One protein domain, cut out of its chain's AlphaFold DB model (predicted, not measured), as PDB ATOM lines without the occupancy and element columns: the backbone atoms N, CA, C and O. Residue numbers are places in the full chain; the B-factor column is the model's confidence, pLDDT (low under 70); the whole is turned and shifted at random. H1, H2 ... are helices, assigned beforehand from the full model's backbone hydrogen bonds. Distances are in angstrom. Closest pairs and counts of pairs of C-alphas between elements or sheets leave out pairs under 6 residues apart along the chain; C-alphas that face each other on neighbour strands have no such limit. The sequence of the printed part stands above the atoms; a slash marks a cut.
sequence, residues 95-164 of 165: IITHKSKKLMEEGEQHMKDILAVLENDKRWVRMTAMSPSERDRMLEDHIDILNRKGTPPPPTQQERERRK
ATOM      1  N   ILE A  95      46.198  48.740  35.672       95.44
ATOM      2  CA  ILE A  95      46.159  48.306  34.267       95.44
ATOM      3  C   ILE A  95      46.494  49.461  33.303       95.44
ATOM      4  O   ILE A  95      46.953  49.224  32.182       95.44
ATOM      5  N   ILE A  96      46.343  50.713  33.748       96.19
ATOM      6  CA  ILE A  96      46.773  51.896  33.005       96.19
ATOM      7  C   ILE A  96      48.272  52.102  33.251       96.19
ATOM      8  O   ILE A  96      48.732  52.308  34.372       96.19
ATOM      9  N   THR A  97      49.066  52.014  32.187       95.88
ATOM     10  CA  THR A  97      50.530  52.085  32.240       95.88
ATOM     11  C   THR A  97      51.082  52.878  31.056       95.88
ATOM     12  O   THR A  97      50.360  53.219  30.122       95.88
ATOM     13  N   HIS A  98      52.398  53.107  31.033       94.62
ATOM     14  CA  HIS A  98      53.080  53.723  29.886       94.62
ATOM     15  C   HIS A  98      52.886  52.954  28.565       94.62
ATOM     16  O   HIS A  98      53.059  53.534  27.500       94.62
ATOM     17  N   LYS A  99      52.524  51.662  28.608       95.62
ATOM     18  CA  LYS A  99      52.257  50.848  27.410       95.62
ATOM     19  C   LYS A  99      50.827  50.986  26.894       95.62
ATOM     20  O   LYS A  99      50.564  50.574  25.769       95.62
ATOM     21  N   SER A 100      49.914  51.540  27.693       96.38
ATOM     22  CA  SER A 100      48.483  51.571  27.377       96.38
ATOM     23  C   SER A 100      48.185  52.293  26.071       96.38
ATOM     24  O   SER A 100      47.356  51.807  25.315       96.38
ATOM     25  N   LYS A 101      48.923  53.367  25.755       95.81
ATOM     26  CA  LYS A 101      48.777  54.071  24.477       95.81
ATOM     27  C   LYS A 101      48.987  53.136  23.283       95.81
ATOM     28  O   LYS A 101      48.113  53.014  22.436       95.81
ATOM     29  N   LYS A 102      50.106  52.408  23.275       95.62
ATOM     30  CA  LYS A 102      50.428  51.445  22.217       95.62
ATOM     31  C   LYS A 102      49.409  50.301  22.153       95.62
ATOM     32  O   LYS A 102      48.973  49.933  21.073       95.62
ATOM     33  N   LEU A 103      49.002  49.764  23.306       95.38
ATOM     34  CA  LEU A 103      48.015  48.678  23.366       95.38
ATOM     35  C   LEU A 103      46.645  49.097  22.807       95.38
ATOM     36  O   LEU A 103      45.956  48.275  22.217       95.38
ATOM     37  N   MET A 104      46.263  50.367  22.969       94.19
ATOM     38  CA  MET A 104      45.034  50.918  22.390       94.19
ATOM     39  C   MET A 104      45.128  51.145  20.876       94.19
ATOM     40  O   MET A 104      44.121  51.036  20.185       94.19
ATOM     41  N   GLU A 105      46.319  51.444  20.353       93.81
ATOM     42  CA  GLU A 105      46.568  51.537  18.905       93.81
ATOM     43  C   GLU A 105      46.541  50.152  18.233       93.81
ATOM     44  O   GLU A 105      46.155  50.029  17.072       93.81
ATOM     45  N   GLU A 106      46.928  49.101  18.963       94.00
ATOM     46  CA  GLU A 106      46.900  47.706  18.506       94.00
ATOM     47  C   GLU A 106      45.484  47.098  18.518       94.00
ATOM     48  O   GLU A 106      45.218  46.141  17.787       94.00
ATOM     49  N   GLY A 107      44.564  47.651  19.315       93.00
ATOM     50  CA  GLY A 107      43.156  47.264  19.325       93.00
ATOM     51  C   GLY A 107      42.362  47.778  20.529       93.00
ATOM     52  O   GLY A 107      42.889  48.341  21.484       93.00
ATOM     53  N   GLU A 108      41.051  47.533  20.517       93.75
ATOM     54  CA  GLU A 108      40.130  48.069  21.535       93.75
ATOM     55  C   GLU A 108      40.138  47.313  22.873       93.75
ATOM     56  O   GLU A 108      39.555  47.792  23.846       93.75
ATOM     57  N   GLN A 109      40.738  46.119  22.939       96.00
ATOM     58  CA  GLN A 109      40.623  45.243  24.112       96.00
ATOM     59  C   GLN A 109      41.153  45.915  25.384       96.00
ATOM     60  O   GLN A 109      40.486  45.893  26.412       96.00
ATOM     61  N   HIS A 110      42.302  46.590  25.293       95.69
ATOM     62  CA  HIS A 110      42.908  47.264  26.444       95.69
ATOM     63  C   HIS A 110      42.021  48.388  26.997       95.69
ATOM     64  O   HIS A 110      41.913  48.556  28.208       95.69
ATOM     65  N   MET A 111      41.339  49.133  26.119       94.69
ATOM     66  CA  MET A 111      40.375  50.155  26.540       94.69
ATOM     67  C   MET A 111      39.158  49.523  27.226       94.69
ATOM     68  O   MET A 111      38.732  50.003  28.273       94.69
ATOM     69  N   LYS A 112      38.630  48.416  26.686       95.62
ATOM     70  CA  LYS A 112      37.511  47.678  27.303       95.62
ATOM     71  C   LYS A 112      37.871  47.182  28.703       95.62
ATOM     72  O   LYS A 112      37.072  47.338  29.621       95.62
ATOM     73  N   ASP A 113      39.082  46.662  28.879       96.00
ATOM     74  CA  ASP A 113      39.560  46.179  30.175       96.00
ATOM     75  C   ASP A 113      39.740  47.328  31.182       96.00
ATOM     76  O   ASP A 113      39.359  47.189  32.344       96.00
ATOM     77  N   ILE A 114      40.265  48.485  30.749       95.19
ATOM     78  CA  ILE A 114      40.336  49.691  31.591       95.19
ATOM     79  C   ILE A 114      38.935  50.095  32.049       95.19
ATOM     80  O   ILE A 114      38.715  50.245  33.249       95.19
ATOM     81  N   LEU A 115      37.990  50.254  31.119       92.62
ATOM     82  CA  LEU A 115      36.632  50.693  31.441       92.62
ATOM     83  C   LEU A 115      35.937  49.720  32.398       92.62
ATOM     84  O   LEU A 115      35.355  50.165  33.382       92.62
ATOM     85  N   ALA A 116      36.094  48.410  32.196       94.25
ATOM     86  CA  ALA A 116      35.550  47.398  33.100       94.25
ATOM     87  C   ALA A 116      36.112  47.512  34.530       94.25
ATOM     88  O   ALA A 116      35.393  47.283  35.503       94.25
ATOM     89  N   VAL A 117      37.388  47.881  34.691       93.88
ATOM     90  CA  VAL A 117      37.971  48.141  36.018       93.88
ATOM     91  C   VAL A 117      37.414  49.435  36.615       93.88
ATOM     92  O   VAL A 117      37.010  49.430  37.779       93.88
ATOM     93  N   LEU A 118      37.356  50.519  35.836       92.12
ATOM     94  CA  LEU A 118      36.864  51.819  36.309       92.12
ATOM     95  C   LEU A 118      35.387  51.756  36.721       92.12
ATOM     96  O   LEU A 118      35.024  52.311  37.752       92.12
ATOM     97  N   GLU A 119      34.549  51.030  35.981       91.00
ATOM     98  CA  GLU A 119      33.117  50.871  36.268       91.00
ATOM     99  C   GLU A 119      32.822  50.220  37.626       91.00
ATOM    100  O   GLU A 119      31.762  50.462  38.206       91.00
ATOM    101  N   ASN A 120      33.765  49.447  38.169       90.00
ATOM    102  CA  ASN A 120      33.647  48.840  39.494       90.00
ATOM    103  C   ASN A 120      34.059  49.787  40.641       90.00
ATOM    104  O   ASN A 120      33.813  49.476  41.811       90.00
ATOM    105  N   ASP A 121      34.666  50.942  40.348       88.69
ATOM    106  CA  ASP A 121      35.040  51.935  41.356       88.69
ATOM    107  C   ASP A 121      33.850  52.850  41.696       88.69
ATOM    108  O   ASP A 121      33.228  53.475  40.839       88.69
ATOM    109  N   LYS A 122      33.538  53.005  42.988       85.88
ATOM    110  CA  LYS A 122      32.433  53.872  43.443       85.88
ATOM    111  C   LYS A 122      32.622  55.345  43.050       85.88
ATOM    112  O   LYS A 122      31.632  56.073  42.946       85.88
ATOM    113  N   ARG A 123      33.865  55.810  42.868       87.25
ATOM    114  CA  ARG A 123      34.179  57.164  42.380       87.25
ATOM    115  C   ARG A 123      33.727  57.348  40.938       87.25
ATOM    116  O   ARG A 123      33.197  58.410  40.628       87.25
ATOM    117  N   TRP A 124      33.829  56.316  40.099       84.56
ATOM    118  CA  TRP A 124      33.378  56.371  38.708       84.56
ATOM    119  C   TRP A 124      31.897  56.742  38.594       84.56
ATOM    120  O   TRP A 124      31.543  57.601  37.790       84.56
ATOM    121  N   VAL A 125      31.046  56.185  39.464       78.88
ATOM    122  CA  VAL A 125      29.613  56.524  39.519       78.88
ATOM    123  C   VAL A 125      29.395  57.982  39.922       78.88
ATOM    124  O   VAL A 125      28.601  58.677  39.305       78.88
ATOM    125  N   ARG A 126      30.120  58.505  40.918       80.06
ATOM    126  CA  ARG A 126      30.011  59.937  41.273       80.06
ATOM    127  C   ARG A 126      30.437  60.838  40.122       80.06
ATOM    128  O   ARG A 126      29.884  61.914  39.917       80.06
ATOM    129  N   MET A 127      31.406  60.369  39.356       82.06
ATOM    130  CA  MET A 127      31.935  61.063  38.203       82.06
ATOM    131  C   MET A 127      31.047  61.020  36.970       82.06
ATOM    132  O   MET A 127      31.243  61.853  36.094       82.06
ATOM    133  N   THR A 128      30.032  60.153  36.890       75.44
ATOM    134  CA  THR A 128      29.046  60.237  35.798       75.44
ATOM    135  C   THR A 128      28.246  61.542  35.834       75.44
ATOM    136  O   THR A 128      27.580  61.865  34.857       75.44
ATOM    137  N   ALA A 129      28.312  62.304  36.934       75.81
ATOM    138  CA  ALA A 129      27.801  63.671  37.002       75.81
ATOM    139  C   ALA A 129      28.614  64.666  36.147       75.81
ATOM    140  O   ALA A 129      28.116  65.744  35.829       75.81
ATOM    141  N   MET A 130      29.853  64.320  35.781       80.25
ATOM    142  CA  MET A 130      30.695  65.056  34.839       80.25
ATOM    143  C   MET A 130      30.347  64.681  33.396       80.25
ATOM    144  O   MET A 130      29.867  63.579  33.120       80.25
ATOM    145  N   SER A 131      30.610  65.589  32.453       84.50
ATOM    146  CA  SER A 131      30.364  65.300  31.041       84.50
ATOM    147  C   SER A 131      31.183  64.079  30.573       84.50
ATOM    148  O   SER A 131      32.363  63.968  30.918       84.50
ATOM    149  N   PRO A 132      30.603  63.148  29.786       86.94
ATOM    150  CA  PRO A 132      31.342  61.996  29.261       86.94
ATOM    151  C   PRO A 132      32.618  62.395  28.513       86.94
ATOM    152  O   PRO A 132      33.685  61.874  28.810       86.94
ATOM    153  N   SER A 133      32.529  63.416  27.658       88.69
ATOM    154  CA  SER A 133      33.659  63.939  26.884       88.69
ATOM    155  C   SER A 133      34.828  64.430  27.738       88.69
ATOM    156  O   SER A 133      35.981  64.327  27.334       88.69
ATOM    157  N   GLU A 134      34.546  64.999  28.910       89.12
ATOM    158  CA  GLU A 134      35.590  65.472  29.817       89.12
ATOM    159  C   GLU A 134      36.298  64.308  30.508       89.12
ATOM    160  O   GLU A 134      37.523  64.314  30.607       89.12
ATOM    161  N   ARG A 135      35.547  63.270  30.897       90.25
ATOM    162  CA  ARG A 135      36.121  62.037  31.448       90.25
ATOM    163  C   ARG A 135      37.018  61.332  30.437       90.25
ATOM    164  O   ARG A 135      38.135  60.958  30.787       90.25
ATOM    165  N   ASP A 136      36.557  61.206  29.196       90.94
ATOM    166  CA  ASP A 136      37.324  60.573  28.119       90.94
ATOM    167  C   ASP A 136      38.631  61.331  27.868       90.94
ATOM    168  O   ASP A 136      39.709  60.736  27.856       90.94
ATOM    169  N   ARG A 137      38.554  62.666  27.786       93.62
ATOM    170  CA  ARG A 137      39.731  63.527  27.640       93.62
ATOM    171  C   ARG A 137      40.710  63.371  28.800       93.62
ATOM    172  O   ARG A 137      41.909  63.263  28.578       93.62
ATOM    173  N   MET A 138      40.226  63.364  30.040       94.38
ATOM    174  CA  MET A 138      41.086  63.214  31.216       94.38
ATOM    175  C   MET A 138      41.772  61.841  31.272       94.38
ATOM    176  O   MET A 138      42.928  61.754  31.692       94.38
ATOM    177  N   LEU A 139      41.085  60.777  30.841       94.81
ATOM    178  CA  LEU A 139      41.669  59.444  30.701       94.81
ATOM    179  C   LEU A 139      42.766  59.434  29.628       94.81
ATOM    180  O   LEU A 139      43.864  58.930  29.878       94.81
ATOM    181  N   GLU A 140      42.496  60.023  28.463       94.56
ATOM    182  CA  GLU A 140      43.462  60.146  27.370       94.56
ATOM    183  C   GLU A 140      44.692  60.962  27.793       94.56
ATOM    184  O   GLU A 140      45.820  60.485  27.656       94.56
ATOM    185  N   ASP A 141      44.489  62.126  28.417       96.50
ATOM    186  CA  ASP A 141      45.554  62.980  28.955       96.50
ATOM    187  C   ASP A 141      46.424  62.214  29.970       96.50
ATOM    188  O   ASP A 141      47.656  62.310  29.953       96.50
ATOM    189  N   HIS A 142      45.810  61.412  30.847       96.69
ATOM    190  CA  HIS A 142      46.534  60.592  31.820       96.69
ATOM    191  C   HIS A 142      47.406  59.522  31.140       96.69
ATOM    192  O   HIS A 142      48.581  59.362  31.492       96.69
ATOM    193  N   ILE A 143      46.862  58.816  30.147       96.25
ATOM    194  CA  ILE A 143      47.589  57.810  29.360       96.25
ATOM    195  C   ILE A 143      48.757  58.455  28.607       96.25
ATOM    196  O   ILE A 143      49.870  57.921  28.610       96.25
ATOM    197  N   ASP A 144      48.542  59.630  28.024       96.06
ATOM    198  CA  ASP A 144      49.569  60.392  27.321       96.06
ATOM    199  C   ASP A 144      50.715  60.812  28.243       96.06
ATOM    200  O   ASP A 144      51.891  60.690  27.879       96.06
ATOM    201  N   ILE A 145      50.398  61.258  29.461       95.31
ATOM    202  CA  ILE A 145      51.396  61.589  30.483       95.31
ATOM    203  C   ILE A 145      52.232  60.355  30.839       95.31
ATOM    204  O   ILE A 145      53.459  60.454  30.918       95.31
ATOM    205  N   LEU A 146      51.603  59.195  31.043       95.06
ATOM    206  CA  LEU A 146      52.318  57.954  31.351       95.06
ATOM    207  C   LEU A 146      53.206  57.504  30.189       95.06
ATOM    208  O   LEU A 146      54.359  57.136  30.410       95.06
ATOM    209  N   ASN A 147      52.705  57.579  28.956       94.62
ATOM    210  CA  ASN A 147      53.467  57.226  27.764       94.62
ATOM    211  C   ASN A 147      54.704  58.125  27.591       94.62
ATOM    212  O   ASN A 147      55.792  57.625  27.319       94.62
ATOM    213  N   ARG A 148      54.573  59.441  27.827       94.06
ATOM    214  CA  ARG A 148      55.702  60.392  27.778       94.06
ATOM    215  C   ARG A 148      56.725  60.163  28.890       94.06
ATOM    216  O   ARG A 148      57.916  60.331  28.649       94.06
ATOM    217  N   LYS A 149      56.280  59.796  30.099       91.62
ATOM    218  CA  LYS A 149      57.176  59.457  31.221       91.62
ATOM    219  C   LYS A 149      57.955  58.162  30.970       91.62
ATOM    220  O   LYS A 149      59.067  58.029  31.471       91.62
ATOM    221  N   GLY A 150      57.388  57.234  30.199       85.06
ATOM    222  CA  GLY A 150      57.997  55.939  29.914       85.06
ATOM    223  C   GLY A 150      58.078  55.046  31.154       85.06
ATOM    224  O   GLY A 150      57.317  55.194  32.114       85.06
ATOM    225  N   THR A 151      58.992  54.077  31.136       80.56
ATOM    226  CA  THR A 151      59.200  53.182  32.279       80.56
ATOM    227  C   THR A 151      59.714  53.990  33.476       80.56
ATOM    228  O   THR A 151      60.719  54.689  33.327       80.56
ATOM    229  N   PRO A 152      59.085  53.899  34.666       68.06
ATOM    230  CA  PRO A 152      59.623  54.551  35.853       68.06
ATOM    231  C   PRO A 152      61.073  54.090  36.085       68.06
ATOM    232  O   PRO A 152      61.352  52.892  35.948       68.06
ATOM    233  N   PRO A 153      62.005  55.011  36.399       66.62
ATOM    234  CA  PRO A 153      63.409  54.665  36.552       66.62
ATOM    235  C   PRO A 153      63.561  53.625  37.667       66.62
ATOM    236  O   PRO A 153      62.881  53.734  38.696       66.62
ATOM    237  N   PRO A 154      64.429  52.615  37.482       67.12
ATOM    238  CA  PRO A 154      64.594  51.542  38.446       67.12
ATOM    239  C   PRO A 154      64.965  52.094  39.834       67.12
ATOM    240  O   PRO A 154      65.655  53.118  39.921       67.12
ATOM    241  N   PRO A 155      64.575  51.411  40.928       63.28
ATOM    242  CA  PRO A 155      64.854  51.855  42.299       63.28
ATOM    243  C   PRO A 155      66.334  52.197  42.533       63.28
ATOM    244  O   PRO A 155      66.660  53.174  43.200       63.28
ATOM    245  N   THR A 156      67.235  51.453  41.888       67.00
ATOM    246  CA  THR A 156      68.691  51.641  41.938       67.00
ATOM    247  C   THR A 156      69.192  52.942  41.301       67.00
ATOM    248  O   THR A 156      70.240  53.446  41.708       67.00
ATOM    249  N   GLN A 157      68.477  53.522  40.330       60.38
ATOM    250  CA  GLN A 157      68.783  54.861  39.805       60.38
ATOM    251  C   GLN A 157      68.306  55.957  40.763       60.38
ATOM    252  O   GLN A 157      69.061  56.885  41.042       60.38
ATOM    253  N   GLN A 158      67.112  55.806  41.346       58.72
ATOM    254  CA  GLN A 158      66.558  56.774  42.301       58.72
ATOM    255  C   GLN A 158      67.405  56.870  43.582       58.72
ATOM    256  O   GLN A 158      67.627  57.955  44.121       58.72
ATOM    257  N   GLU A 159      67.944  55.740  44.045       56.41
ATOM    258  CA  GLU A 159      68.845  55.686  45.199       56.41
ATOM    259  C   GLU A 159      70.191  56.379  44.940       56.41
ATOM    260  O   GLU A 159      70.758  56.994  45.844       56.41
ATOM    261  N   ARG A 160      70.705  56.319  43.702       58.53
ATOM    262  CA  ARG A 160      71.937  57.021  43.307       58.53
ATOM    263  C   ARG A 160      71.754  58.534  43.248       58.53
ATOM    264  O   ARG A 160      72.699  59.247  43.564       58.53
ATOM    265  N   GLU A 161      70.584  59.020  42.846       58.31
ATOM    266  CA  GLU A 161      70.295  60.459  42.797       58.31
ATOM    267  C   GLU A 161      70.043  61.049  44.187       58.31
ATOM    268  O   GLU A 161      70.588  62.103  44.499       58.31
ATOM    269  N   ARG A 162      69.337  60.330  45.075       59.78
ATOM    270  CA  ARG A 162      69.158  60.750  46.479       59.78
ATOM    271  C   ARG A 162      70.466  60.904  47.252       59.78
ATOM    272  O   ARG A 162      70.526  61.728  48.148       59.78
ATOM    273  N   ARG A 163      71.496  60.117  46.925       57.38
ATOM    274  CA  ARG A 163      72.824  60.192  47.569       57.38
ATOM    275  C   ARG A 163      73.707  61.329  47.032       57.38
ATOM    276  O   ARG A 163      74.808  61.507  47.541       57.38
ATOM    277  N   LYS A 164      73.281  62.030  45.974       64.44
ATOM    278  CA  LYS A 164      74.002  63.166  45.370       64.44
ATOM    279  C   LYS A 164      73.465  64.537  45.808       64.44
ATOM    280  O   LYS A 164      74.107  65.535  45.490       64.44
TER     281      LYS A 164
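Overview. This is residues 95 to 164 of the 165 residues of an uncharacterized protein of Caenorhabditis tropicalis (UniProt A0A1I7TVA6). One long helix, H4, makes the base of a loose, open frame, with H1 and H2 meeting at a corner on one side of it and H1 packing on H4 near H4's last residues. The short H3 joins the end of H2 to the start of H4, and a tail with H5, residues 153 to 164, sticks out beyond the other end of H4 and makes much of the length. The printed part has 70 residues with five named helices, in the order H1, H2, H3, H4, H5, and no named strand; its class is all helix. It is loose, with a radius of gyration of the C-alphas of 15.6 A, and elongated, spanning 47 by 29 by 19 A.

Along the chain. H4, the longest helix, covers residues 132 to 149 and is 26.0 A from first to last C-alpha; it begins at C-alpha 132 at (31.342, 61.996, 29.261) and ends at C-alpha 149 at (57.176, 59.457, 31.221). H1 is residues 100 to 106, 9.8 A long, with C-alpha 100 at (48.483, 51.571, 27.377). H2 is residues 109 to 119, 15.4 A long. H3 is residues 122 to 127, 8.9 A long. H5 is residues 155 to 162, 10.7 A long, ending at C-alpha 162 at (69.158, 60.750, 46.479).

Arrangement. H4 touches H1 with residues 143 to 147 alone; the closest C-alphas are those of Lys 101 and Ile 143, 6.3 A apart, and the lines of the two helices stand about perpendicular at 78 degrees. H1 and H2 touch only at the corner by their link, where the C-alphas of Met 104 and His 110 are closest at 5.9 A; they run opposite ways at a steep tilt of 43 degrees. H2 and H3 are close but not clearly touching, with the C-alphas of Leu 118 and Trp 124 closest at 6.2 A, and stand about perpendicular at 83 degrees. H2 and H4 are apart. H3 and H4 are only just apart, their closest C-alphas 8.0 A from each other. H5 touches no helix. Each O i to N i+4 pair is within hydrogen-bond range in H1, H2 and H4; in H3 it is 1 of 2 and in H5 3 of 4.

Size, cuts and confidence. The two C-alphas farthest apart are those of Ala 129 and Lys 164, at 47.0 A. Residues 118 to 123, 128 to 134 and 153 to 164 stand free; without them the body of 45 residues spans 31 by 20 by 16 A. The four links between the helices are tight, and the printed part has no cut. The mean pLDDT of the printed part is 85.9; residues 152 to 164 are under 70, and H5 has a mean of 60.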